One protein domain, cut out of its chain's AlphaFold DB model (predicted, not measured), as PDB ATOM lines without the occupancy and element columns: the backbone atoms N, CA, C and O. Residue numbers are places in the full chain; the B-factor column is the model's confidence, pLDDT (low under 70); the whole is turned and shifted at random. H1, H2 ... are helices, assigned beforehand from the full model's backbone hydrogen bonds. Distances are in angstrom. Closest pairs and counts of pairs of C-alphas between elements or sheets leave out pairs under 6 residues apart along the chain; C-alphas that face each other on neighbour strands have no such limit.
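Overview. This is residues 45 to 104 of the 110 residues of an uncharacterized protein of Shewanella xiamenensis (UniProt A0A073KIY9). One long helix, H2, is the spine of a flat Z, and two shorter helices fold back on opposite sides of it, H1 along residues 69 to 80 and H3 along residues 79 to 87. The two bends of the Z, residues 60 to 65 and 88 to 93, stand free and stick out at the ends of the long axis. The printed part has 60 residues, with three named helices in the order H1, H2, H3 and no named strand: all helix. It is loose, with a radius of gyration of the C-alphas of 13.4 A, and elongated, spanning 40 by 22 by 14 A.

Arrangement. H1, residues 45 to 56, touches H2, residues 64 to 89, and the closest C-alphas, those of Ala 47 and Val 77, are 4.6 A apart. They form a helical hairpin and run opposite ways at a steep tilt of 36 degrees, only just past shallow. H2 and H3, residues 92 to 104, form a second helical hairpin, opposite ways at a shallow tilt of 23 degrees. They touch, with the closest C-alphas, those of Ala 86 and Ile 95, 4.6 A apart. H1 and H3 are apart. In H2 and H3 every O i to N i+4 pair is within hydrogen-bond range; in H1, 7 of 8 are.

Along the chain. H1 begins at C-alpha 45, (180.251, 205.586, 186.278), and measures 17.1 A from first to last C-alpha. H2 begins at C-alpha 64, (165.837, 217.172, 168.090), and measures 37.2 A. H3 measures 18.2 A and ends at C-alpha 104, (184.220, 207.011, 163.794).

Size, cuts and confidence. The two C-alphas farthest apart, those of Asp 63 and Asp 90, are 40.9 A apart. The printed part has no cut. The link from H1 to H2, 7 residues, is short, and the link from H2 to H3, 2 residues, is tight. The mean pLDDT of the printed part is 95.8, and no printed residue is under 70.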
ATOM      1  N   SER A  45     181.050 204.513 185.670       97.62
ATOM      2  CA  SER A  45     180.251 205.586 186.278       97.62
ATOM      3  C   SER A  45     179.553 206.479 185.241       97.62
ATOM      4  O   SER A  45     178.379 206.830 185.406       97.62
ATOM      5  N   ASN A  46     180.237 206.812 184.142       98.00
ATOM      6  CA  ASN A  46     179.638 207.598 183.066       98.00
ATOM      7  C   ASN A  46     178.597 206.790 182.286       98.00
ATOM      8  O   ASN A  46     177.565 207.336 181.906       98.00
ATOM      9  N   ALA A  47     178.831 205.494 182.066       98.50
ATOM     10  CA  ALA A  47     177.869 204.619 181.406       98.50
ATOM     11  C   ALA A  47     176.607 204.395 182.250       98.50
ATOM     12  O   ALA A  47     175.503 204.402 181.707       98.50
ATOM     13  N   GLU A  48     176.744 204.234 183.566       98.50
ATOM     14  CA  GLU A  48     175.614 204.146 184.493       98.50
ATOM     15  C   GLU A  48     174.803 205.443 184.510       98.50
ATOM     16  O   GLU A  48     173.576 205.407 184.395       98.50
ATOM     17  N   SER A  49     175.489 206.588 184.570       98.44
ATOM     18  CA  SER A  49     174.849 207.905 184.501       98.44
ATOM     19  C   SER A  49     174.108 208.091 183.174       98.44
ATOM     20  O   SER A  49     172.926 208.424 183.173       98.44
ATOM     21  N   ALA A  50     174.754 207.782 182.046       98.31
ATOM     22  CA  ALA A  50     174.151 207.862 180.717       98.31
ATOM     23  C   ALA A  50     172.940 206.928 180.564       98.31
ATOM     24  O   ALA A  50     171.927 207.306 179.979       98.31
ATOM     25  N   LYS A  51     173.008 205.717 181.127       98.44
ATOM     26  CA  LYS A  51     171.873 204.789 181.158       98.44
ATOM     27  C   LYS A  51     170.706 205.361 181.968       98.44
ATOM     28  O   LYS A  51     169.571 205.287 181.509       98.44
ATOM     29  N   SER A  52     170.983 205.950 183.131       98.38
ATOM     30  CA  SER A  52     169.951 206.596 183.946       98.38
ATOM     31  C   SER A  52     169.299 207.774 183.221       98.38
ATOM     32  O   SER A  52     168.089 207.954 183.329       98.38
ATOM     33  N   GLU A  53     170.063 208.558 182.456       97.88
ATOM     34  CA  GLU A  53     169.499 209.628 181.628       97.88
ATOM     35  C   GLU A  53     168.624 209.078 180.497       97.88
ATOM     36  O   GLU A  53     167.512 209.562 180.306       97.88
ATOM     37  N   LEU A  54     169.051 208.013 179.808       97.88
ATOM     38  CA  LEU A  54     168.237 207.363 178.770       97.88
ATOM     39  C   LEU A  54     166.879 206.881 179.294       97.88
ATOM     40  O   LEU A  54     165.882 206.999 178.589       97.88
ATOM     41  N   GLU A  55     166.822 206.371 180.525       97.69
ATOM     42  CA  GLU A  55     165.576 205.914 181.160       97.69
ATOM     43  C   GLU A  55     164.579 207.058 181.436       97.69
ATOM     44  O   GLU A  55     163.387 206.801 181.608       97.69
ATOM     45  N   LYS A  56     165.042 208.316 181.463       97.12
ATOM     46  CA  LYS A  56     164.207 209.511 181.682       97.12
ATOM     47  C   LYS A  56     163.699 210.135 180.381       97.12
ATOM     48  O   LYS A  56     162.799 210.973 180.432       97.12
ATOM     49  N   LEU A  57     164.285 209.778 179.239       96.25
ATOM     50  CA  LEU A  57     163.966 210.369 177.941       96.25
ATOM     51  C   LEU A  57     162.798 209.638 177.271       96.25
ATOM     52  O   LEU A  57     162.687 208.413 177.322       96.25
ATOM     53  N   ASP A  58     161.944 210.395 176.582       95.00
ATOM     54  CA  ASP A  58     160.956 209.814 175.674       95.00
ATOM     55  C   ASP A  58     161.649 209.379 174.377       95.00
ATOM     56  O   ASP A  58     161.905 210.191 173.486       95.00
ATOM     57  N   LEU A  59     161.927 208.079 174.265       92.12
ATOM     58  CA  LEU A  59     162.584 207.476 173.100       92.12
ATOM     59  C   LEU A  59     161.770 207.594 171.800       92.12
ATOM     60  O   LEU A  59     162.309 207.352 170.722       92.12
ATOM     61  N   SER A  60     160.483 207.944 171.891       93.75
ATOM     62  CA  SER A  60     159.597 208.164 170.742       93.75
ATOM     63  C   SER A  60     159.442 209.637 170.355       93.75
ATOM     64  O   SER A  60     158.768 209.947 169.370       93.75
ATOM     65  N   SER A  61     160.064 210.545 171.111       94.75
ATOM     66  CA  SER A  61     159.999 211.980 170.853       94.75
ATOM     67  C   SER A  61     160.634 212.332 169.509       94.75
ATOM     68  O   SER A  61     161.716 211.862 169.193       94.75
ATOM     69  N   ASN A  62     160.015 213.226 168.740       94.94
ATOM     70  CA  ASN A  62     160.632 213.796 167.533       94.94
ATOM     71  C   ASN A  62     161.401 215.100 167.816       94.94
ATOM     72  O   ASN A  62     161.836 215.772 166.882       94.94
ATOM     73  N   ASP A  63     161.523 215.497 169.084       97.38
ATOM     74  CA  ASP A  63     162.303 216.668 169.474       97.38
ATOM     75  C   ASP A  63     163.799 216.418 169.239       97.38
ATOM     76  O   ASP A  63     164.356 215.424 169.711       97.38
ATOM     77  N   LEU A  64     164.446 217.328 168.508       96.38
ATOM     78  CA  LEU A  64     165.837 217.172 168.090       96.38
ATOM     79  C   LEU A  64     166.802 217.121 169.281       96.38
ATOM     80  O   LEU A  64     167.729 216.315 169.274       96.38
ATOM     81  N   MET A  65     166.558 217.915 170.327       96.44
ATOM     82  CA  MET A  65     167.413 217.925 171.517       96.44
ATOM     83  C   MET A  65     167.278 216.620 172.299       96.44
ATOM     84  O   MET A  65     168.269 216.100 172.814       96.44
ATOM     85  N   ILE A  66     166.066 216.057 172.360       96.94
ATOM     86  CA  ILE A  66     165.850 214.729 172.947       96.94
ATOM     87  C   ILE A  66     166.575 213.662 172.121       96.94
ATOM     88  O   ILE A  66     167.247 212.811 172.701       96.94
ATOM     89  N   GLN A  67     166.514 213.726 170.789       97.50
ATOM     90  CA  GLN A  67     167.232 212.789 169.919       97.50
ATOM     91  C   GLN A  67     168.754 212.880 170.095       97.50
ATOM     92  O   GLN A  67     169.411 211.854 170.274       97.50
ATOM     93  N   PHE A  68     169.318 214.088 170.169       97.12
ATOM     94  CA  PHE A  68     170.741 214.278 170.464       97.12
ATOM     95  C   PHE A  68     171.126 213.712 171.829       97.12
ATOM     96  O   PHE A  68     172.127 213.003 171.944       97.12
ATOM     97  N   ALA A  69     170.309 213.946 172.859       97.31
ATOM     98  CA  ALA A  69     170.537 213.371 174.179       97.31
ATOM     99  C   ALA A  69     170.503 211.831 174.150       97.31
ATOM    100  O   ALA A  69     171.345 211.191 174.786       97.31
ATOM    101  N   ILE A  70     169.581 211.226 173.395       98.00
ATOM    102  CA  ILE A  70     169.511 209.770 173.220       98.00
ATOM    103  C   ILE A  70     170.785 209.247 172.554       98.00
ATOM    104  O   ILE A  70     171.398 208.300 173.054       98.00
ATOM    105  N   GLU A  71     171.207 209.854 171.448       97.50
ATOM    106  CA  GLU A  71     172.386 209.413 170.704       97.50
ATOM    107  C   GLU A  71     173.674 209.571 171.520       97.50
ATOM    108  O   GLU A  71     174.452 208.619 171.635       97.50
ATOM    109  N   ASN A  72     173.864 210.725 172.165       97.69
ATOM    110  CA  ASN A  72     175.042 211.011 172.982       97.69
ATOM    111  C   ASN A  72     175.161 210.028 174.155       97.69
ATOM    112  O   ASN A  72     176.208 209.404 174.341       97.69
ATOM    113  N   ASN A  73     174.080 209.817 174.914       98.19
ATOM    114  CA  ASN A  73     174.098 208.868 176.027       98.19
ATOM    115  C   ASN A  73     174.267 207.415 175.548       98.19
ATOM    116  O   ASN A  73     175.011 206.641 176.155       98.19
ATOM    117  N   SER A  74     173.643 207.040 174.426       98.19
ATOM    118  CA  SER A  74     173.789 205.695 173.850       98.19
ATOM    119  C   SER A  74     175.228 205.402 173.427       98.19
ATOM    120  O   SER A  74     175.722 204.292 173.656       98.19
ATOM    121  N   ARG A  75     175.930 206.392 172.860       98.25
ATOM    122  CA  ARG A  75     177.356 206.287 172.513       98.25
ATOM    123  C   ARG A  75     178.227 206.083 173.744       98.25
ATOM    124  O   ARG A  75     179.084 205.206 173.710       98.25
ATOM    125  N   ILE A  76     177.978 206.804 174.840       98.38
ATOM    126  CA  ILE A  76     178.720 206.616 176.100       98.38
ATOM    127  C   ILE A  76     178.551 205.180 176.612       98.38
ATOM    128  O   ILE A  76     179.540 204.493 176.882       98.38
ATOM    129  N   VAL A  77     177.310 204.680 176.664       98.56
ATOM    130  CA  VAL A  77     177.020 203.305 177.108       98.56
ATOM    131  C   VAL A  77     177.692 202.269 176.202       98.56
ATOM    132  O   VAL A  77     178.279 201.299 176.690       98.56
ATOM    133  N   ARG A  78     177.607 202.440 174.876       98.50
ATOM    134  CA  ARG A  78     178.225 201.517 173.911       98.50
ATOM    135  C   ARG A  78     179.748 201.551 173.994       98.50
ATOM    136  O   ARG A  78     180.363 200.487 174.041       98.50
ATOM    137  N   GLY A  79     180.338 202.741 174.035       98.06
ATOM    138  CA  GLY A  79     181.779 202.929 174.117       98.06
ATOM    139  C   GLY A  79     182.361 202.306 175.380       98.06
ATOM    140  O   GLY A  79     183.343 201.577 175.283       98.06
ATOM    141  N   TYR A  80     181.699 202.463 176.534       97.94
ATOM    142  CA  TYR A  80     182.098 201.773 177.764       97.94
ATOM    143  C   TYR A  80     182.069 200.250 177.614       97.94
ATOM    144  O   TYR A  80     183.055 199.595 177.933       97.94
ATOM    145  N   LYS A  81     180.988 199.666 177.076       98.00
ATOM    146  CA  LYS A  81     180.900 198.205 176.883       98.00
ATOM    147  C   LYS A  81     182.015 197.662 175.990       98.00
ATOM    148  O   LYS A  81     182.547 196.587 176.257       98.00
ATOM    149  N   LEU A  82     182.346 198.389 174.921       97.56
ATOM    150  CA  LEU A  82     183.435 198.023 174.019       97.56
ATOM    151  C   LEU A  82     184.795 198.150 174.715       97.56
ATOM    152  O   LEU A  82     185.597 197.223 174.637       97.56
ATOM    153  N   ARG A  83     185.026 199.249 175.443       95.44
ATOM    154  CA  ARG A  83     186.270 199.480 176.188       95.44
ATOM    155  C   ARG A  83     186.484 198.438 177.281       95.44
ATOM    156  O   ARG A  83     187.561 197.862 177.356       95.44
ATOM    157  N   ALA A  84     185.460 198.158 178.086       95.00
ATOM    158  CA  ALA A  84     185.510 197.152 179.142       95.00
ATOM    159  C   ALA A  84     185.892 195.782 178.570       95.00
ATOM    160  O   ALA A  84     186.857 195.169 179.020       95.00
ATOM    161  N   ARG A  85     185.239 195.360 177.478       95.31
ATOM    162  CA  ARG A  85     185.587 194.111 176.789       95.31
ATOM    163  C   ARG A  85     187.020 194.110 176.255       95.31
ATOM    164  O   ARG A  85     187.710 193.100 176.376       95.31
ATOM    165  N   ALA A  86     187.473 195.214 175.664       94.31
ATOM    166  CA  ALA A  86     188.836 195.341 175.151       94.31
ATOM    167  C   ALA A  86     189.895 195.235 176.264       94.31
ATOM    168  O   ALA A  86     190.961 194.668 176.037       94.31
ATOM    169  N   ILE A  87     189.591 195.737 177.465       91.94
ATOM    170  CA  ILE A  87     190.465 195.639 178.644       91.94
ATOM    171  C   ILE A  87     190.455 194.218 179.228       91.94
ATOM    172  O   ILE A  87     191.510 193.707 179.592       91.94
ATOM    173  N   GLU A  88     189.290 193.574 179.309       91.94
ATOM    174  CA  GLU A  88     189.123 192.259 179.945       91.94
ATOM    175  C   GLU A  88     189.657 191.085 179.109       91.94
ATOM    176  O   GLU A  88     190.117 190.090 179.664       91.94
ATOM    177  N   SER A  89     189.549 191.164 177.779       83.81
ATOM    178  CA  SER A  89     189.728 190.001 176.896       83.81
ATOM    179  C   SER A  89     191.157 189.774 176.385       83.81
ATOM    180  O   SER A  89     191.422 188.700 175.848       83.81
ATOM    181  N   ASP A  90     192.048 190.770 176.484       72.00
ATOM    182  CA  ASP A  90     193.370 190.829 175.812       72.00
ATOM    183  C   ASP A  90     193.331 190.421 174.315       72.00
ATOM    184  O   ASP A  90     194.326 190.042 173.691       72.00
ATOM    185  N   ASN A  91     192.142 190.487 173.708       89.12
ATOM    186  CA  ASN A  91     191.875 190.069 172.345       89.12
ATOM    187  C   ASN A  91     192.027 191.268 171.407       89.12
ATOM    188  O   ASN A  91     191.347 192.290 171.540       89.12
ATOM    189  N   LYS A  92     192.884 191.120 170.394       90.56
ATOM    190  CA  LYS A  92     193.145 192.173 169.402       90.56
ATOM    191  C   LYS A  92     191.888 192.610 168.649       90.56
ATOM    192  O   LYS A  92     191.798 193.780 168.286       90.56
ATOM    193  N   GLU A  93     190.926 191.712 168.437       95.25
ATOM    194  CA  GLU A  93     189.663 192.056 167.770       95.25
ATOM    195  C   GLU A  93     188.753 192.921 168.648       95.25
ATOM    196  O   GLU A  93     188.072 193.811 168.137       95.25
ATOM    197  N   ASP A  94     188.776 192.729 169.968       95.75
ATOM    198  CA  ASP A  94     187.993 193.549 170.896       95.75
ATOM    199  C   ASP A  94     188.600 194.954 171.029       95.75
ATOM    200  O   ASP A  94     187.872 195.948 170.952       95.75
ATOM    201  N   ILE A  95     189.936 195.059 171.090       94.19
ATOM    202  CA  ILE A  95     190.649 196.350 171.008       94.19
ATOM    203  C   ILE A  95     190.338 197.049 169.681       94.19
ATOM    204  O   ILE A  95     189.999 198.232 169.666       94.19
ATOM    205  N   LYS A  96     190.411 196.327 168.555       95.56
ATOM    206  CA  LYS A  96     190.081 196.880 167.237       95.56
ATOM    207  C   LYS A  96     188.637 197.375 167.190       95.56
ATOM    208  O   LYS A  96     188.410 198.478 166.709       95.56
ATOM    209  N   SER A  97     187.691 196.608 167.723       96.75
ATOM    210  CA  SER A  97     186.270 196.976 167.754       96.75
ATOM    211  C   SER A  97     186.022 198.251 168.558       96.75
ATOM    212  O   SER A  97     185.279 199.125 168.111       96.75
ATOM    213  N   PHE A  98     186.659 198.384 169.727       96.81
ATOM    214  CA  PHE A  98     186.591 199.617 170.505       96.81
ATOM    215  C   PHE A  98     187.201 200.794 169.745       96.81
ATOM    216  O   PHE A  98     186.574 201.845 169.641       96.81
ATOM    217  N   CYS A  99     188.384 200.613 169.165       95.56
ATOM    218  CA  CYS A  99     189.050 201.696 168.465       95.56
ATOM    219  C   CYS A  99     188.364 202.114 167.168       95.56
ATOM    220  O   CYS A  99     188.379 203.295 166.847       95.56
ATOM    221  N   ASP A 100     187.742 201.190 166.438       97.00
ATOM    222  CA  ASP A 100     186.967 201.523 165.244       97.00
ATOM    223  C   ASP A 100     185.734 202.365 165.616       97.00
ATOM    224  O   ASP A 100     185.457 203.370 164.964       97.00
ATOM    225  N   PHE A 101     185.051 202.029 166.718       97.81
ATOM    226  CA  PHE A 101     184.008 202.884 167.293       97.81
ATOM    227  C   PHE A 101     184.573 204.247 167.723       97.81
ATOM    228  O   PHE A 101     184.003 205.284 167.394       97.81
ATOM    229  N   TYR A 102     185.709 204.263 168.422       96.81
ATOM    230  CA  TYR A 102     186.309 205.492 168.941       96.81
ATOM    231  C   TYR A 102     186.668 206.493 167.837       96.81
ATOM    232  O   TYR A 102     186.432 207.687 167.986       96.81
ATOM    233  N   VAL A 103     187.195 206.024 166.703       96.06
ATOM    234  CA  VAL A 103     187.607 206.921 165.610       96.06
ATOM    235  C   VAL A 103     186.452 207.435 164.757       96.06
ATOM    236  O   VAL A 103     186.637 208.433 164.063       96.06
ATOM    237  N   SER A 104     185.302 206.753 164.759       95.69
ATOM    238  CA  SER A 104     184.220 207.011 163.794       95.69
ATOM    239  C   SER A 104     182.871 207.373 164.414       95.69
ATOM    240  O   SER A 104     182.044 207.984 163.745       95.69
TER     241      SER A 104